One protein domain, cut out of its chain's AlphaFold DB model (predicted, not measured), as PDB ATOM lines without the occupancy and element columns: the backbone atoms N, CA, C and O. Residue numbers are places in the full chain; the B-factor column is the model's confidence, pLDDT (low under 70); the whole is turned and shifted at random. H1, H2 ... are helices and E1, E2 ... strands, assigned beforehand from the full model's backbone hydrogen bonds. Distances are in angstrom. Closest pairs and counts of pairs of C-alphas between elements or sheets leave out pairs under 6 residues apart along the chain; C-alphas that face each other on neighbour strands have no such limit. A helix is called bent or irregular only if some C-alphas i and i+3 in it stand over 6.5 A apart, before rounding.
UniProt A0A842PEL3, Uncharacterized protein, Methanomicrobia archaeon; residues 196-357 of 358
ATOM      1  N   TRP A 196     -31.795  22.950 -19.907       92.56
ATOM      2  CA  TRP A 196     -30.632  23.830 -19.965       92.56
ATOM      3  C   TRP A 196     -30.975  25.151 -20.664       92.56
ATOM      4  O   TRP A 196     -30.509  26.206 -20.235       92.56
ATOM      5  N   LEU A 197     -31.828  25.117 -21.694       92.69
ATOM      6  CA  LEU A 197     -32.332  26.331 -22.336       92.69
ATOM      7  C   LEU A 197     -33.260  27.122 -21.419       92.69
ATOM      8  O   LEU A 197     -33.193  28.347 -21.438       92.69
ATOM      9  N   ASP A 198     -34.059  26.455 -20.587       92.00
ATOM     10  CA  ASP A 198     -34.882  27.131 -19.577       92.00
ATOM     11  C   ASP A 198     -34.010  27.905 -18.585       92.00
ATOM     12  O   ASP A 198     -34.260  29.079 -18.304       92.00
ATOM     13  N   LYS A 199     -32.910  27.294 -18.125       93.81
ATOM     14  CA  LYS A 199     -31.913  27.976 -17.284       93.81
ATOM     15  C   LYS A 199     -31.245  29.141 -18.010       93.81
ATOM     16  O   LYS A 199     -31.098  30.205 -17.417       93.81
ATOM     17  N   ALA A 200     -30.858  28.964 -19.274       94.81
ATOM     18  CA  ALA A 200     -30.241  30.028 -20.065       94.81
ATOM     19  C   ALA A 200     -31.195  31.220 -20.263       94.81
ATOM     20  O   ALA A 200     -30.791  32.370 -20.095       94.81
ATOM     21  N   LEU A 201     -32.465  30.949 -20.572       94.31
ATOM     22  CA  LEU A 201     -33.500  31.960 -20.761       94.31
ATOM     23  C   LEU A 201     -33.768  32.737 -19.466       94.31
ATOM     24  O   LEU A 201     -33.766  33.971 -19.482       94.31
ATOM     25  N   LYS A 202     -33.899  32.017 -18.343       94.50
ATOM     26  CA  LYS A 202     -34.023  32.591 -16.999       94.50
ATOM     27  C   LYS A 202     -32.831  33.492 -16.662       94.50
ATOM     28  O   LYS A 202     -33.024  34.647 -16.293       94.50
ATOM     29  N   GLN A 203     -31.609  33.001 -16.871       95.81
ATOM     30  CA  GLN A 203     -30.385  33.751 -16.574       95.81
ATOM     31  C   GLN A 203     -30.257  35.017 -17.431       95.81
ATOM     32  O   GLN A 203     -29.777  36.047 -16.961       95.81
ATOM     33  N   LEU A 204     -30.699  34.968 -18.690       95.62
ATOM     34  CA  LEU A 204     -30.740  36.145 -19.553       95.62
ATOM     35  C   LEU A 204     -31.726  37.200 -19.034       95.62
ATOM     36  O   LEU A 204     -31.373  38.376 -19.014       95.62
ATOM     37  N   ASP A 205     -32.922  36.803 -18.585       94.19
ATOM     38  CA  ASP A 205     -33.868  37.717 -17.922       94.19
ATOM     39  C   ASP A 205     -33.266  38.318 -16.639       94.19
ATOM     40  O   ASP A 205     -33.279  39.538 -16.466       94.19
ATOM     41  N   ASP A 206     -32.644  37.491 -15.790       93.69
ATOM     42  CA  ASP A 206     -31.983  37.941 -14.556       93.69
ATOM     43  C   ASP A 206     -30.872  38.968 -14.851       93.69
ATOM     44  O   ASP A 206     -30.783  40.007 -14.195       93.69
ATOM     45  N   LYS A 207     -30.075  38.764 -15.907       93.56
ATOM     46  CA  LYS A 207     -29.071  39.750 -16.339       93.56
ATOM     47  C   LYS A 207     -29.675  41.095 -16.730       93.56
ATOM     48  O   LYS A 207     -29.067  42.125 -16.442       93.56
ATOM     49  N   VAL A 208     -30.839  41.113 -17.384       89.06
ATOM     50  CA  VAL A 208     -31.509  42.375 -17.732       89.06
ATOM     51  C   VAL A 208     -32.054  43.059 -16.482       89.06
ATOM     52  O   VAL A 208     -31.854  44.260 -16.321       89.06
ATOM     53  N   THR A 209     -32.676  42.317 -15.563       88.50
ATOM     54  CA  THR A 209     -33.181  42.899 -14.305       88.50
ATOM     55  C   THR A 209     -32.060  43.473 -13.436       88.50
ATOM     56  O   THR A 209     -32.222  44.550 -12.862       88.50
ATOM     57  N   ALA A 210     -30.874  42.855 -13.433       90.31
ATOM     58  CA  ALA A 210     -29.701  43.368 -12.726       90.31
ATOM     59  C   ALA A 210     -29.260  44.767 -13.206       90.31
ATOM     60  O   ALA A 210     -28.700  45.539 -12.425       90.31
ATOM     61  N   LEU A 211     -29.558  45.150 -14.458       83.81
ATOM     62  CA  LEU A 211     -29.312  46.512 -14.956       83.81
ATOM     63  C   LEU A 211     -30.146  47.563 -14.211       83.81
ATOM     64  O   LEU A 211     -29.733  48.723 -14.130       83.81
ATOM     65  N   TYR A 212     -31.288  47.149 -13.660       78.62
ATOM     66  CA  TYR A 212     -32.248  47.999 -12.969       78.62
ATOM     67  C   TYR A 212     -32.127  47.979 -11.444       78.62
ATOM     68  O   TYR A 212     -32.808  48.760 -10.784       78.62
ATOM     69  N   ALA A 213     -31.215  47.179 -10.880       75.75
ATOM     70  CA  ALA A 213     -31.012  47.063  -9.431       75.75
ATOM     71  C   ALA A 213     -30.744  48.410  -8.725       75.75
ATOM     72  O   ALA A 213     -30.942  48.536  -7.523       75.75
ATOM     73  N   LYS A 214     -30.303  49.438  -9.464       69.00
ATOM     74  CA  LYS A 214     -30.032  50.786  -8.938       69.00
ATOM     75  C   LYS A 214     -31.260  51.693  -8.833       69.00
ATOM     76  O   LYS A 214     -31.149  52.755  -8.232       69.00
ATOM     77  N   PHE A 215     -32.380  51.328  -9.452       67.38
ATOM     78  CA  PHE A 215     -33.561  52.191  -9.554       67.38
ATOM     79  C   PHE A 215     -34.660  51.860  -8.538       67.38
ATOM     80  O   PHE A 215     -35.706  52.498  -8.594       67.38
ATOM     81  N   ASP A 216     -34.444  50.872  -7.658       68.56
ATOM     82  CA  ASP A 216     -35.424  50.386  -6.665       68.56
ATOM     83  C   ASP A 216     -36.836  50.179  -7.254       68.56
ATOM     84  O   ASP A 216     -37.866  50.478  -6.654       68.56
ATOM     85  N   ALA A 217     -36.879  49.733  -8.513       67.94
ATOM     86  CA  ALA A 217     -38.117  49.548  -9.248       67.94
ATOM     87  C   ALA A 217     -38.694  48.162  -8.955       67.94
ATOM     88  O   ALA A 217     -37.969  47.166  -8.952       67.94
ATOM     89  N   PHE A 218     -40.012  48.077  -8.788       72.69
ATOM     90  CA  PHE A 218     -40.698  46.790  -8.771       72.69
ATOM     91  C   PHE A 218     -40.717  46.211 -10.193       72.69
ATOM     92  O   PHE A 218     -41.372  46.747 -11.083       72.69
ATOM     93  N   LEU A 219     -39.943  45.146 -10.424       77.81
ATOM     94  CA  LEU A 219     -39.787  44.521 -11.747       77.81
ATOM     95  C   LEU A 219     -40.566  43.210 -11.888       77.81
ATOM     96  O   LEU A 219     -40.606  42.647 -12.982       77.81
ATOM     97  N   ASN A 220     -41.148  42.700 -10.803       82.00
ATOM     98  CA  ASN A 220     -41.810  41.395 -10.735       82.00
ATOM     99  C   ASN A 220     -43.262  41.451 -11.238       82.00
ATOM    100  O   ASN A 220     -44.165  40.873 -10.641       82.00
ATOM    101  N   GLU A 221     -43.462  42.142 -12.359       79.12
ATOM    102  CA  GLU A 221     -44.718  42.203 -13.103       79.12
ATOM    103  C   GLU A 221     -44.572  41.467 -14.435       79.12
ATOM    104  O   GLU A 221     -43.705  41.796 -15.259       79.12
ATOM    105  N   PHE A 222     -45.432  40.475 -14.647       80.94
ATOM    106  CA  PHE A 222     -45.362  39.562 -15.778       80.94
ATOM    107  C   PHE A 222     -46.690  39.465 -16.515       80.94
ATOM    108  O   PHE A 222     -47.741  39.471 -15.895       80.94
ATOM    109  N   VAL A 223     -46.636  39.299 -17.832       81.12
ATOM    110  CA  VAL A 223     -47.776  38.908 -18.666       81.12
ATOM    111  C   VAL A 223     -47.600  37.458 -19.083       81.12
ATOM    112  O   VAL A 223     -46.516  37.080 -19.543       81.12
ATOM    113  N   ILE A 224     -48.656  36.665 -18.936       81.56
ATOM    114  CA  ILE A 224     -48.785  35.339 -19.529       81.56
ATOM    115  C   ILE A 224     -49.678  35.439 -20.767       81.56
ATOM    116  O   ILE A 224     -50.780  35.975 -20.702       81.56
ATOM    117  N   ASP A 225     -49.166  34.964 -21.898       80.38
ATOM    118  CA  ASP A 225     -49.840  35.055 -23.194       80.38
ATOM    119  C   ASP A 225     -49.731  33.721 -23.942       80.38
ATOM    120  O   ASP A 225     -48.656  33.104 -23.988       80.38
ATOM    121  N   GLY A 226     -50.855  33.274 -24.503       78.12
ATOM    122  CA  GLY A 226     -50.962  32.101 -25.359       78.12
ATOM    123  C   GLY A 226     -50.862  32.518 -26.823       78.12
ATOM    124  O   GLY A 226     -51.752  33.171 -27.360       78.12
ATOM    125  N   THR A 227     -49.796  32.116 -27.516       75.50
ATOM    126  CA  THR A 227     -49.598  32.488 -28.920       75.50
ATOM    127  C   THR A 227     -49.483  31.277 -29.835       75.50
ATOM    128  O   THR A 227     -48.710  30.350 -29.602       75.50
ATOM    129  N   GLY A 228     -50.225  31.330 -30.942       73.00
ATOM    130  CA  GLY A 228     -50.122  30.381 -32.044       73.00
ATOM    131  C   GLY A 228     -49.075  30.826 -33.063       73.00
ATOM    132  O   GLY A 228     -49.186  31.902 -33.654       73.00
ATOM    133  N   ILE A 229     -48.073  29.989 -33.303       68.88
ATOM    134  CA  ILE A 229     -46.965  30.249 -34.217       68.88
ATOM    135  C   ILE A 229     -47.102  29.381 -35.459       68.88
ATOM    136  O   ILE A 229     -47.092  28.151 -35.392       68.88
ATOM    137  N   ALA A 230     -47.192  30.029 -36.617       65.88
ATOM    138  CA  ALA A 230     -47.227  29.324 -37.888       65.88
ATOM    139  C   ALA A 230     -45.864  28.672 -38.177       65.88
ATOM    140  O   ALA A 230     -44.822  29.337 -38.204       65.88
ATOM    141  N   CYS A 231     -45.899  27.371 -38.433       66.69
ATOM    142  CA  CYS A 231     -44.777  26.553 -38.861       66.69
ATOM    143  C   CYS A 231     -44.619  26.601 -40.389       66.69
ATOM    144  O   CYS A 231     -45.522  26.994 -41.136       66.69
ATOM    145  N   ASP A 232     -43.463  26.146 -40.869       65.62
ATOM    146  CA  ASP A 232     -43.208  25.961 -42.304       65.62
ATOM    147  C   ASP A 232     -43.827  24.666 -42.869       65.62
ATOM    148  O   ASP A 232     -43.865  24.473 -44.084       65.62
ATOM    149  N   THR A 233     -44.314  23.773 -42.004       65.31
ATOM    150  CA  THR A 233     -45.022  22.540 -42.369       65.31
ATOM    151  C   THR A 233     -46.470  22.827 -42.757       65.31
ATOM    152  O   THR A 233     -47.155  23.626 -42.121       65.31
ATOM    153  N   LEU A 234     -46.942  22.161 -43.812       75.38
ATOM    154  CA  LEU A 234     -48.345  22.182 -44.219       75.38
ATOM    155  C   LEU A 234     -49.035  20.912 -43.726       75.38
ATOM    156  O   LEU A 234     -48.494  19.816 -43.867       75.38
ATOM    157  N   VAL A 235     -50.234  21.069 -43.182       78.75
ATOM    158  CA  VAL A 235     -51.118  19.985 -42.757       78.75
ATOM    159  C   VAL A 235     -52.446  20.110 -43.488       78.75
ATOM    160  O   VAL A 235     -52.947  21.214 -43.706       78.75
ATOM    161  N   GLU A 236     -53.024  18.980 -43.885       81.44
ATOM    162  CA  GLU A 236     -54.390  18.972 -44.401       81.44
ATOM    163  C   GLU A 236     -55.359  19.233 -43.246       81.44
ATOM    164  O   GLU A 236     -55.364  18.514 -42.247       81.44
ATOM    165  N   ARG A 237     -56.182  20.272 -43.379       80.56
ATOM    166  CA  ARG A 237     -57.305  20.542 -42.480       80.56
ATOM    167  C   ARG A 237     -58.560  20.796 -43.289       80.56
ATOM    168  O   ARG A 237     -58.512  21.317 -44.403       80.56
ATOM    169  N   GLU A 238     -59.688  20.433 -42.707       74.75
ATOM    170  CA  GLU A 238     -60.988  20.797 -43.243       74.75
ATOM    171  C   GLU A 238     -61.301  22.237 -42.826       74.75
ATOM    172  O   GLU A 238     -61.381  22.555 -41.641       74.75
ATOM    173  N   VAL A 239     -61.403  23.130 -43.807       73.12
ATOM    174  CA  VAL A 239     -61.680  24.554 -43.616       73.12
ATOM    175  C   VAL A 239     -62.877  24.894 -44.485       73.12
ATOM    176  O   VAL A 239     -62.796  24.794 -45.705       73.12
ATOM    177  N   VAL A 240     -63.989  25.287 -43.856       77.00
ATOM    178  CA  VAL A 240     -65.260  25.570 -44.553       77.00
ATOM    179  C   VAL A 240     -65.708  24.364 -45.402       77.00
ATOM    180  O   VAL A 240     -65.993  24.492 -46.585       77.00
ATOM    181  N   MET A 241     -65.725  23.170 -44.795       67.56
ATOM    182  CA  MET A 241     -66.135  21.899 -45.429       67.56
ATOM    183  C   MET A 241     -65.291  21.459 -46.645       67.56
ATOM    184  O   MET A 241     -65.653  20.524 -47.356       67.56
ATOM    185  N   GLU A 242     -64.141  22.096 -46.885       70.75
ATOM    186  CA  GLU A 242     -63.185  21.712 -47.923       70.75
ATOM    187  C   GLU A 242     -61.845  21.320 -47.302       70.75
ATOM    188  O   GLU A 242     -61.326  21.995 -46.411       70.75
ATOM    189  N   LYS A 243     -61.225  20.249 -47.809       85.56
ATOM    190  CA  LYS A 243     -59.857  19.885 -47.417       85.56
ATOM    191  C   LYS A 243     -58.867  20.858 -48.048       85.56
ATOM    192  O   LYS A 243     -58.765  20.939 -49.271       85.56
ATOM    193  N   ARG A 244     -58.116  21.578 -47.218       85.31
ATOM    194  CA  ARG A 244     -57.085  22.531 -47.642       85.31
ATOM    195  C   ARG A 244     -55.775  22.253 -46.920       85.31
ATOM    196  O   ARG A 244     -55.763  21.849 -45.760       85.31
ATOM    197  N   LEU A 245     -54.661  22.501 -47.606       80.38
ATOM    198  CA  LEU A 245     -53.344  22.532 -46.978       80.38
ATOM    199  C   LEU A 245     -53.179  23.867 -46.257       80.38
ATOM    200  O   LEU A 245     -53.180  24.927 -46.883       80.38
ATOM    201  N   VAL A 246     -53.040  23.811 -44.939       78.31
ATOM    202  CA  VAL A 246     -52.874  24.981 -44.074       78.31
ATOM    203  C   VAL A 246     -51.530  24.868 -43.374       78.31
ATOM    204  O   VAL A 246     -51.065  23.762 -43.102       78.31
ATOM    205  N   LYS A 247     -50.882  25.998 -43.077       72.81
ATOM    206  CA  LYS A 247     -49.694  25.974 -42.219       72.81
ATOM    207  C   LYS A 247     -50.066  25.398 -40.864       72.81
ATOM    208  O   LYS A 247     -51.060  25.805 -40.268       72.81
ATOM    209  N   GLU A 248     -49.275  24.441 -40.408       75.88
ATOM    210  CA  GLU A 248     -49.385  23.919 -39.059       75.88
ATOM    211  C   GLU A 248     -49.117  25.064 -38.080       75.88
ATOM    212  O   GLU A 248     -48.149  25.804 -38.243       75.88
ATOM    213  N   THR A 249     -49.979  25.234 -37.087       75.00
ATOM    214  CA  THR A 249     -49.775  26.206 -36.014       75.00
ATOM    215  C   THR A 249     -49.409  25.438 -34.764       75.00
ATOM    216  O   THR A 249     -50.075  24.461 -34.430       75.00
ATOM    217  N   GLU A 250     -48.359  25.878 -34.090       75.00
ATOM    218  CA  GLU A 250     -48.027  25.393 -32.763       75.00
ATOM    219  C   GLU A 250     -48.369  26.456 -31.737       75.00
ATOM    220  O   GLU A 250     -48.004  27.622 -31.889       75.00
ATOM    221  N   GLU A 251     -49.083  26.050 -30.701       81.81
ATOM    222  CA  GLU A 251     -49.481  26.931 -29.621       81.81
ATOM    223  C   GLU A 251     -48.454  26.818 -28.500       81.81
ATOM    224  O   GLU A 251     -48.112  25.723 -28.043       81.81
ATOM    225  N   ILE A 252     -47.965  27.968 -28.049       85.06
ATOM    226  CA  ILE A 252     -47.056  28.074 -26.913       85.06
ATOM    227  C   ILE A 252     -47.597  29.087 -25.914       85.06
ATOM    228  O   ILE A 252     -48.280  30.039 -26.293       85.06
ATOM    229  N   THR A 253     -47.239  28.912 -24.648       87.12
ATOM    230  CA  THR A 253     -47.492  29.906 -23.606       87.12
ATOM    231  C   THR A 253     -46.175  30.567 -23.220       87.12
ATOM    232  O   THR A 253     -45.166  29.893 -22.984       87.12
ATOM    233  N   ILE A 254     -46.170  31.897 -23.173       87.94
ATOM    234  CA  ILE A 254     -44.985  32.709 -22.902       87.94
ATOM    235  C   ILE A 254     -45.228  33.531 -21.642       87.94
ATOM    236  O   ILE A 254     -46.234  34.226 -21.539       87.94
ATOM    237  N   LEU A 255     -44.263  33.520 -20.724       88.75
ATOM    238  CA  LEU A 255     -44.227  34.430 -19.585       88.75
ATOM    239  C   LEU A 255     -43.238  35.567 -19.863       88.75
ATOM    240  O   LEU A 255     -42.030  35.337 -19.960       88.75
ATOM    241  N   THR A 256     -43.732  36.797 -19.982       86.06
ATOM    242  CA  THR A 256     -42.933  37.988 -20.307       86.06
ATOM    243  C   THR A 256     -42.922  38.966 -19.142       86.06
ATOM    244  O   THR A 256     -43.976  39.325 -18.637       86.06
ATOM    245  N   ARG A 257     -41.753  39.467 -18.749       82.19
ATOM    246  CA  ARG A 257     -41.627  40.576 -17.801       82.19
ATOM    247  C   ARG A 257     -41.923  41.896 -18.506       82.19
ATOM    248  O   ARG A 257     -41.265  42.230 -19.491       82.19
ATOM    249  N   ILE A 258     -42.894  42.655 -17.999       79.25
ATOM    250  CA  ILE A 258     -43.421  43.847 -18.687       79.25
ATOM    251  C   ILE A 258     -42.347  44.930 -18.809       79.25
ATOM    252  O   ILE A 258     -42.061  45.406 -19.905       79.25
ATOM    253  N   ILE A 259     -41.733  45.292 -17.681       74.94
ATOM    254  CA  ILE A 259     -40.867  46.476 -17.572       74.94
ATOM    255  C   ILE A 259     -39.634  46.380 -18.477       74.94
ATOM    256  O   ILE A 259     -39.253  47.343 -19.143       74.94
ATOM    257  N   THR A 260     -39.005  45.209 -18.515       77.44
ATOM    258  CA  THR A 260     -37.780  44.951 -19.287       77.44
ATOM    259  C   THR A 260     -38.062  44.391 -20.679       77.44
ATOM    260  O   THR A 260     -37.139  44.308 -21.496       77.44
ATOM    261  N   ASN A 261     -39.316  44.013 -20.956       82.06
ATOM    262  CA  ASN A 261     -39.750  43.314 -22.164       82.06
ATOM    263  C   ASN A 261     -38.901  42.062 -22.467       82.06
ATOM    264  O   ASN A 261     -38.514  41.805 -23.610       82.06
ATOM    265  N   THR A 262     -38.575  41.300 -21.427       85.94
ATOM    266  CA  THR A 262     -37.810  40.049 -21.506       85.94
ATOM    267  C   THR A 262     -38.711  38.855 -21.257       85.94
ATOM    268  O   THR A 262     -39.676  38.929 -20.503       85.94
ATOM    269  N   VAL A 263     -38.405  37.735 -21.897       90.75
ATOM    270  CA  VAL A 263     -39.145  36.489 -21.714       90.75
ATOM    271  C   VAL A 263     -38.489  35.674 -20.611       90.75
ATOM    272  O   VAL A 263     -37.308  35.349 -20.694       90.75
ATOM    273  N   ARG A 264     -39.262  35.346 -19.578       91.69
ATOM    274  CA  ARG A 264     -38.808  34.579 -18.416       91.69
ATOM    275  C   ARG A 264     -38.847  33.080 -18.679       91.69
ATOM    276  O   ARG A 264     -37.916  32.376 -18.304       91.69
ATOM    277  N   ALA A 265     -39.926  32.609 -19.296       91.75
ATOM    278  CA  ALA A 265     -40.175  31.193 -19.522       91.75
ATOM    279  C   ALA A 265     -41.101  30.978 -20.724       91.75
ATOM    280  O   ALA A 265     -41.895  31.853 -21.082       91.75
ATOM    281  N   VAL A 266     -40.965  29.814 -21.356       89.56
ATOM    282  CA  VAL A 266     -41.715  29.398 -22.546       89.56
ATOM    283  C   VAL A 266     -42.018  27.919 -22.401       89.56
ATOM    284  O   VAL A 266     -41.120  27.144 -22.087       89.56
ATOM    285  N   THR A 267     -43.262  27.543 -22.657       90.19
ATOM    286  CA  THR A 267     -43.727  26.157 -22.600       90.19
ATOM    287  C   THR A 267     -44.676  25.885 -23.757       90.19
ATOM    288  O   THR A 267     -45.286  26.810 -24.305       90.19
ATOM    289  N   SER A 268     -44.839  24.610 -24.103       87.88
ATOM    290  CA  SER A 268     -46.011  24.131 -24.835       87.88
ATOM    291  C   SER A 268     -47.296  24.687 -24.214       87.88
ATOM    292  O   SER A 268     -47.386  24.802 -22.986       87.88
ATOM    293  N   HIS A 269     -48.261  25.057 -25.059       86.62
ATOM    294  CA  HIS A 269     -49.457  25.765 -24.620       86.62
ATOM    295  C   HIS A 269     -50.170  25.070 -23.456       86.62
ATOM    296  O   HIS A 269     -50.412  23.861 -23.442       86.62
ATOM    297  N   THR A 270     -50.496  25.881 -22.459       85.19
ATOM    298  CA  THR A 270     -51.260  25.494 -21.287       85.19
ATOM    299  C   THR A 270     -51.994  26.710 -20.750       85.19
ATOM    300  O   THR A 270     -51.465  27.819 -20.792       85.19
ATOM    301  N   ASN A 271     -53.176  26.474 -20.190       81.19
ATOM    302  CA  ASN A 271     -53.935  27.449 -19.417       81.19
ATOM    303  C   ASN A 271     -53.596  27.411 -17.915       81.19
ATOM    304  O   ASN A 271     -54.235  28.102 -17.125       81.19
ATOM    305  N   LYS A 272     -52.618  26.593 -17.492       85.56
ATOM    306  CA  LYS A 272     -52.178  26.492 -16.093       85.56
ATOM    307  C   LYS A 272     -50.997  27.411 -15.818       85.56
ATOM    308  O   LYS A 272     -49.930  27.247 -16.411       85.56
ATOM    309  N   ILE A 273     -51.146  28.315 -14.852       82.56
ATOM    310  CA  ILE A 273     -50.068  29.247 -14.488       82.56
ATOM    311  C   ILE A 273     -48.946  28.578 -13.683       82.56
ATOM    312  O   ILE A 273     -47.830  29.097 -13.653       82.56
ATOM    313  N   SER A 274     -49.206  27.441 -13.024       82.88
ATOM    314  CA  SER A 274     -48.238  26.748 -12.152       82.88
ATOM    315  C   SER A 274     -46.933  26.442 -12.881       82.88
ATOM    316  O   SER A 274     -45.861  26.772 -12.384       82.88
ATOM    317  N   VAL A 275     -47.034  25.932 -14.113       83.75
ATOM    318  CA  VAL A 275     -45.892  25.521 -14.949       83.75
ATOM    319  C   VAL A 275     -44.867  26.646 -15.141       83.75
ATOM    320  O   VAL A 275     -43.669  26.391 -15.227       83.75
ATOM    321  N   LEU A 276     -45.322  27.901 -15.192       82.94
ATOM    322  CA  LEU A 276     -44.469  29.069 -15.431       82.94
ATOM    323  C   LEU A 276     -44.154  29.836 -14.141       82.94
ATOM    324  O   LEU A 276     -43.057  30.384 -13.986       82.94
ATOM    325  N   SER A 277     -45.096  29.848 -13.196       79.50
ATOM    326  CA  SER A 277     -44.968  30.577 -11.935       79.50
ATOM    327  C   SER A 277     -44.040  29.903 -10.920       79.50
ATOM    328  O   SER A 277     -43.571  30.592 -10.019       79.50
ATOM    329  N   ASP A 278     -43.699  28.612 -11.080       78.62
ATOM    330  CA  ASP A 278     -42.757  27.878 -10.199       78.62
ATOM    331  C   ASP A 278     -41.405  28.588 -10.052       78.62
ATOM    332  O   ASP A 278     -40.704  28.454  -9.051       78.62
ATOM    333  N   SER A 279     -41.024  29.343 -11.080       76.62
ATOM    334  CA  SER A 279     -39.739  30.028 -11.165       76.62
ATOM    335  C   SER A 279     -39.745  31.461 -10.616       76.62
ATOM    336  O   SER A 279     -38.690  32.109 -10.635       76.62
ATOM    337  N   LEU A 280     -40.908  31.962 -10.182       84.44
ATOM    338  CA  LEU A 280     -41.120  33.350  -9.779       84.44
ATOM    339  C   LEU A 280     -40.964  33.557  -8.275       84.44
ATOM    340  O   LEU A 280     -41.190  32.666  -7.462       84.44
ATOM    341  N   GLU A 281     -40.584  34.777  -7.913       83.25
ATOM    342  CA  GLU A 281     -40.482  35.192  -6.520       83.25
ATOM    343  C   GLU A 281     -41.869  35.443  -5.925       83.25
ATOM    344  O   GLU A 281     -42.797  35.890  -6.610       83.25
ATOM    345  N   GLN A 282     -42.000  35.200  -4.623       80.25
ATOM    346  CA  GLN A 282     -43.214  35.510  -3.877       80.25
ATOM    347  C   GLN A 282     -43.550  37.008  -3.977       80.25
ATOM    348  O   GLN A 282     -42.662  37.854  -3.883       80.25
ATOM    349  N   GLY A 283     -44.833  37.339  -4.159       76.00
ATOM    350  CA  GLY A 283     -45.289  38.716  -4.370       76.00
ATOM    351  C   GLY A 283     -45.214  39.200  -5.821       76.00
ATOM    352  O   GLY A 283     -45.564  40.349  -6.082       76.00
ATOM    353  N   SER A 284     -44.782  38.359  -6.770       79.69
ATOM    354  CA  SER A 284     -44.867  38.683  -8.200       79.69
ATOM    355  C   SER A 284     -46.324  38.837  -8.650       79.69
ATOM    356  O   SER A 284     -47.221  38.182  -8.122       79.69
ATOM    357  N   ILE A 285     -46.560  39.683  -9.650       76.56
ATOM    358  CA  ILE A 285     -47.879  39.914 -10.251       76.56
ATOM    359  C   ILE A 285     -47.880  39.290 -11.644       76.56
ATOM    360  O   ILE A 285     -46.974  39.558 -12.437       76.56
ATOM    361  N   ILE A 286     -48.887  38.465 -11.939       78.25
ATOM    362  CA  ILE A 286     -49.089  37.882 -13.268       78.25
ATOM    363  C   ILE A 286     -50.412  38.397 -13.830       78.25
ATOM    364  O   ILE A 286     -51.466  38.206 -13.232       78.25
ATOM    365  N   TYR A 287     -50.341  39.017 -14.999       76.00
ATOM    366  CA  TYR A 287     -51.481  39.413 -15.811       76.00
ATOM    367  C   TYR A 287     -51.689  38.361 -16.895       76.00
ATOM    368  O   TYR A 287     -50.728  37.994 -17.570       76.00
ATOM    369  N   GLY A 288     -52.913  37.882 -17.081       66.56
ATOM    370  CA  GLY A 288     -53.241  36.905 -18.115       66.56
ATOM    371  C   GLY A 288     -54.588  37.190 -18.755       66.56
ATOM    372  O   GLY A 288     -55.443  37.843 -18.152       66.56
ATOM    373  N   ASP A 289     -54.750  36.688 -19.973       66.19
ATOM    374  CA  ASP A 289     -56.007  36.748 -20.713       66.19
ATOM    375  C   ASP A 289     -57.084  35.843 -20.077       66.19
ATOM    376  O   ASP A 289     -56.754  34.952 -19.283       66.19
ATOM    377  N   PRO A 290     -58.372  36.001 -20.446       62.56
ATOM    378  CA  PRO A 290     -59.470  35.191 -19.907       62.56
ATOM    379  C   PRO A 290     -59.292  33.675 -20.058       62.56
ATOM    380  O   PRO A 290     -59.878  32.906 -19.307       62.56
ATOM    381  N   GLU A 291     -58.463  33.219 -20.995       70.56
ATOM    382  CA  GLU A 291     -58.097  31.804 -21.117       70.56
ATOM    383  C   GLU A 291     -57.456  31.231 -19.836       70.56
ATOM    384  O   GLU A 291     -57.602  30.043 -19.535       70.56
ATOM    385  N   PHE A 292     -56.779  32.078 -19.057       68.00
ATOM    386  CA  PHE A 292     -56.143  31.728 -17.789       68.00
ATOM    387  C   PHE A 292     -57.063  31.948 -16.575       68.00
ATOM    388  O   PHE A 292     -56.647  31.667 -15.447       68.00
ATOM    389  N   ASP A 293     -58.310  32.386 -16.778       68.44
ATOM    390  CA  ASP A 293     -59.347  32.492 -15.741       68.44
ATOM    391  C   ASP A 293     -59.899  31.096 -15.403       68.44
ATOM    392  O   ASP A 293     -60.969  30.656 -15.829       68.44
ATOM    393  N   VAL A 294     -59.093  30.338 -14.662       68.62
ATOM    394  CA  VAL A 294     -59.423  28.987 -14.214       68.62
ATOM    395  C   VAL A 294     -59.249  28.928 -12.707       68.62
ATOM    396  O   VAL A 294     -58.201  29.292 -12.186       68.62
ATOM    397  N   LYS A 295     -60.241  28.381 -11.992       68.19
ATOM    398  CA  LYS A 295     -60.248  28.277 -10.517       68.19
ATOM    399  C   LYS A 295     -58.937  27.736  -9.915       68.19
ATOM    400  O   LYS A 295     -58.523  28.180  -8.849       68.19
ATOM    401  N   ALA A 296     -58.297  26.787 -10.599       71.94
ATOM    402  CA  ALA A 296     -57.015  26.221 -10.182       71.94
ATOM    403  C   ALA A 296     -55.895  27.275 -10.121       71.94
ATOM    404  O   ALA A 296     -55.120  27.274  -9.173       71.94
ATOM    405  N   ASN A 297     -55.858  28.216 -11.067       72.19
ATOM    406  CA  ASN A 297     -54.848  29.271 -11.112       72.19
ATOM    407  C   ASN A 297     -54.984  30.247  -9.936       72.19
ATOM    408  O   ASN A 297     -53.973  30.687  -9.404       72.19
ATOM    409  N   TYR A 298     -56.208  30.526  -9.475       68.12
ATOM    410  CA  TYR A 298     -56.431  31.331  -8.265       68.12
ATOM    411  C   TYR A 298     -55.926  30.627  -7.007       68.12
ATOM    412  O   TYR A 298     -55.302  31.248  -6.155       68.12
ATOM    413  N   SER A 299     -56.145  29.311  -6.909       68.56
ATOM    414  CA  SER A 299     -55.628  28.523  -5.780       68.56
ATOM    415  C   SER A 299     -54.092  28.510  -5.775       68.56
ATOM    416  O   SER A 299     -53.482  28.734  -4.731       68.56
ATOM    417  N   ASP A 300     -53.474  28.336  -6.949       67.62
ATOM    418  CA  ASP A 300     -52.017  28.393  -7.116       67.62
ATOM    419  C   ASP A 300     -51.455  29.793  -6.781       67.62
ATOM    420  O   ASP A 300     -50.398  29.912  -6.155       67.62
ATOM    421  N   ALA A 301     -52.152  30.864  -7.181       65.25
ATOM    422  CA  ALA A 301     -51.760  32.245  -6.904       65.25
ATOM    423  C   ALA A 301     -51.845  32.583  -5.407       65.25
ATOM    424  O   ALA A 301     -50.908  33.174  -4.863       65.25
ATOM    425  N   GLU A 302     -52.919  32.159  -4.733       63.00
ATOM    426  CA  GLU A 302     -53.117  32.346  -3.293       63.00
ATOM    427  C   GLU A 302     -52.043  31.604  -2.483       63.00
ATOM    428  O   GLU A 302     -51.391  32.206  -1.625       63.00
ATOM    429  N   GLU A 303     -51.777  30.330  -2.807       68.00
ATOM    430  CA  GLU A 303     -50.739  29.526  -2.143       68.00
ATOM    431  C   GLU A 303     -49.353  30.185  -2.252       68.00
ATOM    432  O   GLU A 303     -48.557  30.181  -1.305       68.00
ATOM    433  N   ARG A 304     -49.073  30.821  -3.394       64.94
ATOM    434  CA  ARG A 304     -47.781  31.459  -3.687       64.94
ATOM    435  C   ARG A 304     -47.702  32.921  -3.263       64.94
ATOM    436  O   ARG A 304     -46.601  33.478  -3.244       64.94
ATOM    437  N   LYS A 305     -48.822  33.523  -2.856       67.75
ATOM    438  CA  LYS A 305     -48.977  34.963  -2.584       67.75
ATOM    439  C   LYS A 305     -48.578  35.822  -3.790       67.75
ATOM    440  O   LYS A 305     -47.757  36.733  -3.664       67.75
ATOM    441  N   LEU A 306     -49.102  35.483  -4.963       55.50
ATOM    442  CA  LEU A 306     -48.988  36.304  -6.170       55.50
ATOM    443  C   LEU A 306     -50.087  37.381  -6.179       55.50
ATOM    444  O   LEU A 306     -51.146  37.187  -5.589       55.50
ATOM    445  N   GLY A 307     -49.827  38.531  -6.805       43.75
ATOM    446  CA  GLY A 307     -50.836  39.583  -6.981       43.75
ATOM    447  C   GLY A 307     -51.732  39.331  -8.200       43.75
ATOM    448  O   GLY A 307     -51.249  38.840  -9.221       43.75
ATOM    449  N   GLU A 308     -53.012  39.704  -8.101       43.97
ATOM    450  CA  GLU A 308     -54.041  39.457  -9.122       43.97
ATOM    451  C   GLU A 308     -54.531  40.768  -9.757       43.97
ATOM    452  O   GLU A 308     -54.993  41.663  -9.047       43.97
ATOM    453  N   MET A 309     -54.490  40.878 -11.090       35.88
ATOM    454  CA  MET A 309     -55.235  41.901 -11.835       35.88
ATOM    455  C   MET A 309     -55.607  41.392 -13.240       35.88
ATOM    456  O   MET A 309     -54.720  40.944 -13.970       35.88
ATOM    457  N   PRO A 310     -56.884  41.481 -13.659       32.81
ATOM    458  CA  PRO A 310     -57.278  41.170 -15.029       32.81
ATOM    459  C   PRO A 310     -56.727  42.225 -15.998       32.81
ATOM    460  O   PRO A 310     -56.733  43.422 -15.699       32.81
ATOM    461  N   PHE A 311     -56.264  41.789 -17.170       36.16
ATOM    462  CA  PHE A 311     -55.778  42.663 -18.239       36.16
ATOM    463  C   PHE A 311     -56.540  42.357 -19.534       36.16
ATOM    464  O   PHE A 311     -56.905  41.214 -19.790       36.16
ATOM    465  N   GLY A 312     -56.834  43.390 -20.324       31.36
ATOM    466  CA  GLY A 312     -57.465  43.243 -21.637       31.36
ATOM    467  C   GLY A 312     -56.421  43.018 -22.732       31.36
ATOM    468  O   GLY A 312     -55.366  43.648 -22.692       31.36
ATOM    469  N   ASN A 313     -56.748  42.146 -23.691       32.97
ATOM    470  CA  ASN A 313     -55.914  41.656 -24.799       32.97
ATOM    471  C   ASN A 313     -54.737  42.561 -25.212       32.97
ATOM    472  O   ASN A 313     -54.925  43.679 -25.705       32.97
ATOM    473  N   ALA A 314     -53.525  42.010 -25.140       33.66
ATOM    474  CA  ALA A 314     -52.374  42.510 -25.886       33.66
ATOM    475  C   ALA A 314     -52.382  41.917 -27.310       33.66
ATOM    476  O   ALA A 314     -52.712  40.753 -27.514       33.66
ATOM    477  N   GLU A 315     -52.052  42.723 -28.323       34.56
ATOM    478  CA  GLU A 315     -52.067  42.310 -29.733       34.56
ATOM    479  C   GLU A 315     -51.279  41.012 -30.001       34.56
ATOM    480  O   GLU A 315     -50.143  40.835 -29.556       34.56
ATOM    481  N   LYS A 316     -51.876  40.141 -30.826       34.47
ATOM    482  CA  LYS A 316     -51.340  38.844 -31.253       34.47
ATOM    483  C   LYS A 316     -49.943  38.993 -31.872       34.47
ATOM    484  O   LYS A 316     -49.786  39.504 -32.985       34.47
ATOM    485  N   ARG A 317     -48.913  38.506 -31.176       38.22
ATOM    486  CA  ARG A 317     -47.529  38.469 -31.677       38.22
ATOM    487  C   ARG A 317     -47.417  37.364 -32.730       38.22
ATOM    488  O   ARG A 317     -47.750  36.220 -32.461       38.22
ATOM    489  N   SER A 318     -46.931  37.671 -33.935       35.06
ATOM    490  CA  SER A 318     -46.764  36.678 -35.014       35.06
ATOM    491  C   SER A 318     -45.288  36.383 -35.329       35.06
ATOM    492  O   SER A 318     -44.779  36.763 -36.389       35.06
ATOM    493  N   PRO A 319     -44.539  35.706 -34.438       42.66
ATOM    494  CA  PRO A 319     -43.241  35.171 -34.825       42.66
ATOM    495  C   PRO A 319     -43.425  34.039 -35.856       42.66
ATOM    496  O   PRO A 319     -44.476  33.406 -35.935       42.66
ATOM    497  N   LYS A 320     -42.400  33.788 -36.679       37.94
ATOM    498  CA  LYS A 320     -42.325  32.625 -37.583       37.94
ATOM    499  C   LYS A 320     -41.387  31.586 -36.967       37.94
ATOM    500  O   LYS A 320     -40.261  31.941 -36.614       37.94
ATOM    501  N   CYS A 321     -41.820  30.329 -36.852       41.31
ATOM    502  CA  CYS A 321     -40.974  29.237 -36.363       41.31
ATOM    503  C   CYS A 321     -40.304  28.511 -37.537       41.31
ATOM    504  O   CYS A 321     -40.973  27.900 -38.365       41.31
ATOM    505  N   TYR A 322     -38.970  28.552 -37.578       45.12
ATOM    506  CA  TYR A 322     -38.154  27.878 -38.598       45.12
ATOM    507  C   TYR A 322     -37.665  26.483 -38.164       45.12
ATOM    508  O   TYR A 322     -36.849  25.864 -38.851       45.12
ATOM    509  N   TYR A 323     -38.102  25.983 -37.002       50.38
ATOM    510  CA  TYR A 323     -37.654  24.702 -36.453       50.38
ATOM    511  C   TYR A 323     -38.618  23.585 -36.861       50.38
ATOM    512  O   TYR A 323     -39.806  23.629 -36.565       50.38
ATOM    513  N   ARG A 324     -38.105  22.575 -37.577       44.88
ATOM    514  CA  ARG A 324     -38.912  21.460 -38.117       44.88
ATOM    515  C   ARG A 324     -39.126  20.308 -37.127       44.88
ATOM    516  O   ARG A 324     -40.038  19.513 -37.322       44.88
ATOM    517  N   LYS A 325     -38.257  20.180 -36.119       53.28
ATOM    518  CA  LYS A 325     -38.277  19.169 -35.044       53.28
ATOM    519  C   LYS A 325     -37.894  19.867 -33.735       53.28
ATOM    520  O   LYS A 325     -37.044  20.757 -33.780       53.28
ATOM    521  N   ASP A 326     -38.518  19.476 -32.626       64.81
ATOM    522  CA  ASP A 326     -38.333  20.063 -31.286       64.81
ATOM    523  C   ASP A 326     -38.617  21.571 -31.279       64.81
ATOM    524  O   ASP A 326     -37.721  22.412 -31.180       64.81
ATOM    525  N   LYS A 327     -39.879  21.927 -31.510       73.75
ATOM    526  CA  LYS A 327     -40.261  23.302 -31.818       73.75
ATOM    527  C   LYS A 327     -40.295  24.206 -30.572       73.75
ATOM    528  O   LYS A 327     -39.804  25.331 -30.649       73.75
ATOM    529  N   GLU A 328     -40.717  23.691 -29.412       80.56
ATOM    530  CA  GLU A 328     -40.595  24.375 -28.110       80.56
ATOM    531  C   GLU A 328     -39.141  24.799 -27.833       80.56
ATOM    532  O   GLU A 328     -38.847  25.963 -27.554       80.56
ATOM    533  N   LYS A 329     -38.199  23.871 -28.014       85.38
ATOM    534  CA  LYS A 329     -36.757  24.116 -27.907       85.38
ATOM    535  C   LYS A 329     -36.272  25.208 -28.866       85.38
ATOM    536  O   LYS A 329     -35.458  26.064 -28.504       85.38
ATOM    537  N   GLY A 330     -36.803  25.209 -30.084       84.38
ATOM    538  CA  GLY A 330     -36.558  26.246 -31.076       84.38
ATOM    539  C   GLY A 330     -37.039  27.625 -30.622       84.38
ATOM    540  O   GLY A 330     -36.329  28.624 -30.785       84.38
ATOM    541  N   MET A 331     -38.212  27.677 -29.991       84.19
ATOM    542  CA  MET A 331     -38.768  28.897 -29.413       84.19
ATOM    543  C   MET A 331     -37.947  29.396 -28.227       84.19
ATOM    544  O   MET A 331     -37.641  30.587 -28.170       84.19
ATOM    545  N   LYS A 332     -37.475  28.509 -27.347       89.88
ATOM    546  CA  LYS A 332     -36.556  28.880 -26.256       89.88
ATOM    547  C   LYS A 332     -35.285  29.553 -26.794       89.88
ATOM    548  O   LYS A 332     -34.895  30.606 -26.294       89.88
ATOM    549  N   LEU A 333     -34.689  29.036 -27.877       89.25
ATOM    550  CA  LEU A 333     -33.555  29.698 -28.547       89.25
ATOM    551  C   LEU A 333     -33.914  31.047 -29.174       89.25
ATOM    552  O   LEU A 333     -33.114  31.985 -29.128       89.25
ATOM    553  N   TYR A 334     -35.100  31.157 -29.773       89.06
ATOM    554  CA  TYR A 334     -35.581  32.430 -30.304       89.06
ATOM    555  C   TYR A 334     -35.661  33.490 -29.198       89.06
ATOM    556  O   TYR A 334     -35.137  34.595 -29.362       89.06
ATOM    557  N   PHE A 335     -36.236  33.129 -28.052       89.81
ATOM    558  CA  PHE A 335     -36.384  34.040 -26.923       89.81
ATOM    559  C   PHE A 335     -35.075  34.310 -26.174       89.81
ATOM    560  O   PHE A 335     -34.905  35.408 -25.646       89.81
ATOM    561  N   CYS A 336     -34.094  33.403 -26.218       92.94
ATOM    562  CA  CYS A 336     -32.733  33.710 -25.768       92.94
ATOM    563  C   CYS A 336     -32.138  34.875 -26.575       92.94
ATOM    564  O   CYS A 336     -31.664  35.856 -26.001       92.94
ATOM    565  N   ALA A 337     -32.225  34.823 -27.907       91.00
ATOM    566  CA  ALA A 337     -31.749  35.913 -28.757       91.00
ATOM    567  C   ALA A 337     -32.540  37.214 -28.524       91.00
ATOM    568  O   ALA A 337     -31.942  38.291 -28.496       91.00
ATOM    569  N   HIS A 338     -33.860  37.121 -28.313       89.31
ATOM    570  CA  HIS A 338     -34.700  38.259 -27.918       89.31
ATOM    571  C   HIS A 338     -34.204  38.905 -26.619       89.31
ATOM    572  O   HIS A 338     -33.976  40.112 -26.597       89.31
ATOM    573  N   ASN A 339     -33.955  38.121 -25.566       92.12
ATOM    574  CA  ASN A 339     -33.468  38.650 -24.291       92.12
ATOM    575  C   ASN A 339     -32.065  39.258 -24.404       92.12
ATOM    576  O   ASN A 339     -31.799  40.277 -23.774       92.12
ATOM    577  N   ILE A 340     -31.179  38.696 -25.236       91.81
ATOM    578  CA  ILE A 340     -29.867  39.305 -25.517       91.81
ATOM    579  C   ILE A 340     -30.049  40.686 -26.164       91.81
ATOM    580  O   ILE A 340     -29.401  41.645 -25.757       91.81
ATOM    581  N   LEU A 341     -30.945  40.830 -27.142       88.56
ATOM    582  CA  LEU A 341     -31.240  42.136 -27.750       88.56
ATOM    583  C   LEU A 341     -31.889  43.106 -26.749       88.56
ATOM    584  O   LEU A 341     -31.577  44.303 -26.739       88.56
ATOM    585  N   ALA A 342     -32.764  42.591 -25.885       85.12
ATOM    586  CA  ALA A 342     -33.371  43.359 -24.810       85.12
ATOM    587  C   ALA A 342     -32.309  43.847 -23.815       85.12
ATOM    588  O   ALA A 342     -32.376  45.005 -23.413       85.12
ATOM    589  N   TYR A 343     -31.296  43.041 -23.480       90.00
ATOM    590  CA  TYR A 343     -30.186  43.449 -22.613       90.00
ATOM    591  C   TYR A 343     -29.526  44.738 -23.114       90.00
ATOM    592  O   TYR A 343     -29.461  45.710 -22.371       90.00
ATOM    593  N   PHE A 344     -29.129  44.800 -24.389       86.81
ATOM    594  CA  PHE A 344     -28.496  46.003 -24.951       86.81
ATOM    595  C   PHE A 344     -29.439  47.207 -24.997       86.81
ATOM    596  O   PHE A 344     -29.026  48.339 -24.745       86.81
ATOM    597  N   SER A 345     -30.719  46.972 -25.293       82.62
ATOM    598  CA  SER A 345     -31.729  48.036 -25.294       82.62
ATOM    599  C   SER A 345     -31.889  48.639 -23.897       82.62
ATOM    600  O   SER A 345     -31.865  49.859 -23.732       82.62
ATOM    601  N   ASN A 346     -31.999  47.781 -22.886       81.88
ATOM    602  CA  ASN A 346     -32.133  48.161 -21.485       81.88
ATOM    603  C   ASN A 346     -30.835  48.769 -20.925       81.88
ATOM    604  O   ASN A 346     -30.886  49.705 -20.133       81.88
ATOM    605  N   GLU A 347     -29.667  48.310 -21.375       84.88
ATOM    606  CA  GLU A 347     -28.376  48.898 -21.012       84.88
ATOM    607  C   GLU A 347     -28.266  50.343 -21.509       84.88
ATOM    608  O   GLU A 347     -27.878  51.233 -20.750       84.88
ATOM    609  N   LYS A 348     -28.686  50.609 -22.750       79.56
ATOM    610  CA  LYS A 348     -28.739  51.980 -23.267       79.56
ATOM    611  C   LYS A 348     -29.769  52.840 -22.550       79.56
ATOM    612  O   LYS A 348     -29.477  53.998 -22.267       79.56
ATOM    613  N   TRP A 349     -30.946  52.293 -22.238       75.06
ATOM    614  CA  TRP A 349     -31.924  52.975 -21.387       75.06
ATOM    615  C   TRP A 349     -31.297  53.360 -20.049       75.06
ATOM    616  O   TRP A 349     -31.298  54.532 -19.689       75.06
ATOM    617  N   ARG A 350     -30.679  52.411 -19.345       76.19
ATOM    618  CA  ARG A 350     -29.967  52.678 -18.093       76.19
ATOM    619  C   ARG A 350     -28.942  53.802 -18.264       76.19
ATOM    620  O   ARG A 350     -28.924  54.735 -17.467       76.19
ATOM    621  N   ASP A 351     -28.113  53.742 -19.301       76.88
ATOM    622  CA  ASP A 351     -27.055  54.728 -19.534       76.88
ATOM    623  C   ASP A 351     -27.592  56.130 -19.850       76.88
ATOM    624  O   ASP A 351     -27.014  57.114 -19.387       76.88
ATOM    625  N   LEU A 352     -28.698  56.239 -20.594       70.00
ATOM    626  CA  LEU A 352     -29.351  57.520 -20.879       70.00
ATOM    627  C   LEU A 352     -29.807  58.210 -19.589       70.00
ATOM    628  O   LEU A 352     -29.553  59.398 -19.414       70.00
ATOM    629  N   PHE A 353     -30.423  57.470 -18.667       65.19
ATOM    630  CA  PHE A 353     -31.010  58.048 -17.455       65.19
ATOM    631  C   PHE A 353     -30.007  58.187 -16.304       65.19
ATOM    632  O   PHE A 353     -30.076  59.157 -15.553       65.19
ATOM    633  N   LEU A 354     -29.005  57.306 -16.201       63.72
ATOM    634  CA  LEU A 354     -27.930  57.466 -15.213       63.72
ATOM    635  C   LEU A 354     -26.982  58.621 -15.557       63.72
ATOM    636  O   LEU A 354     -26.467  59.268 -14.645       63.72
ATOM    637  N   ARG A 355     -26.759  58.929 -16.843       55.50
ATOM    638  CA  ARG A 355     -25.938  60.088 -17.242       55.50
ATOM    639  C   ARG A 355     -26.592  61.432 -16.931       55.50
ATOM    640  O   ARG A 355     -25.864  62.398 -16.769       55.50
ATOM    641  N   ILE A 356     -27.921  61.484 -16.832       47.34
ATOM    642  CA  ILE A 356     -28.675  62.702 -16.492       47.34
ATOM    643  C   ILE A 356     -28.676  62.959 -14.969       47.34
ATOM    644  O   ILE A 356     -28.930  64.074 -14.533       47.34
ATOM    645  N   SER A 357     -28.359  61.943 -14.154       39.94
ATOM    646  CA  SER A 357     -28.321  62.035 -12.681       39.94
ATOM    647  C   SER A 357     -26.987  62.521 -12.081       39.94
ATOM    648  O   SER A 357     -26.822  62.492 -10.863       39.94
TER     649      SER A 357
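What this domain is: This is residues 196 to 357 of the 358 residues of an uncharacterized protein of Methanomicrobia archaeon (UniProt A0A842PEL3). A twisted sheet of four strands has two helices, H1 and H4, side by side along its E3 edge, while its two long strands, E1 and E2, make a bent hairpin that reaches away to a tip at Met 241. The short H2 only grazes the sheet, H3 is near H2 and not on the sheet, and a long stretch with no named element, residues 305 to 326, leads from H3 back to the beginning of H4. The printed part has 162 residues with four named helices and four named strands, in the order H1 E1 E2 E3 H2 E4 H3 H4; the sheet runs E3 E2 E1 E4 and is mixed, and the class is mixed, helices and strands. The whole is compact by its radius of gyration of the C-alphas, 17.7 A, but elongated in outline, spanning 63 by 36 by 30 A.

Where its parts are: H1, residues 196 to 210, begins at C-alpha 196 (-30.632, 23.830, -19.965) and is 20.9 A long. E1, residues 221 to 239, is 39.1 A long and bends by 108 degrees at residue 236. E2, residues 242 to 257, is 41.6 A long and bends by 65 degrees at residue 245; C-alpha 242 is at (-63.185, 21.712, -47.923). E3 is residues 262 to 268, H2 residues 274 to 277, E4 residues 285 to 288 and H3 residues 295 to 304. H4, residues 327 to 356, is 43.8 A long and ends at C-alpha 356 (-28.675, 62.702, -16.492).

How they stand to each other: E1, E2 and E3 form a meander, each strand the antiparallel neighbour of the one before, and both E1 with E2 and E2 with E3 are hairpins. N 227 and O 252 are 2.8 A apart, and N 255 and O 265 are 2.9 A apart, each within hydrogen-bond range. E4 is parallel to E1, with N 224 and O 287 at 2.8 A. E3, H2 and E4 form a split strand-helix-strand unit, two strands that run the same way with E2 and E1 between them, and its crossover is right-handed. H1 is on the sheet, over none of its strands, at a height over the sheet of 4.6 A; its closest C-alphas to E3 are those of Lys 202 and Arg 264, 5.4 A apart. H4 stands at the sheet's level; the C-alphas of Thr 262 in E3 and Asn 339 in H4 are the closest, 5.3 A. H1 and H4 touch, closest at the C-alphas of Val 208 and Tyr 343, 5.2 A, and run the same way at a shallow tilt of 12 degrees. H2 only grazes the sheet, with residues 275 to 277. H3 is not on the sheet; it is close to H2 but not clearly touching, the closest C-alphas being those of Ser 274 and Asp 300, 6.5 A. Every O i to N i+4 pair is within hydrogen-bond range in H1 and H3, and 25 of 26 are in H4; H2 is too short for such a pair.

The domain as a whole: The two C-alphas farthest apart, those of Met 241 and Ser 357, are 64.1 A from each other. The printed part has no cut. The link from H3 to H4 is long, with 22 residues; in it residues 307 to 308 pair with residues 285 to 286 of E4, and residues 320 to 321 with residues 230 to 231 of E1, both parallel. The mean pLDDT of the printed part is 74.4, and 51 residues are under 70, among them residues 298 to 326.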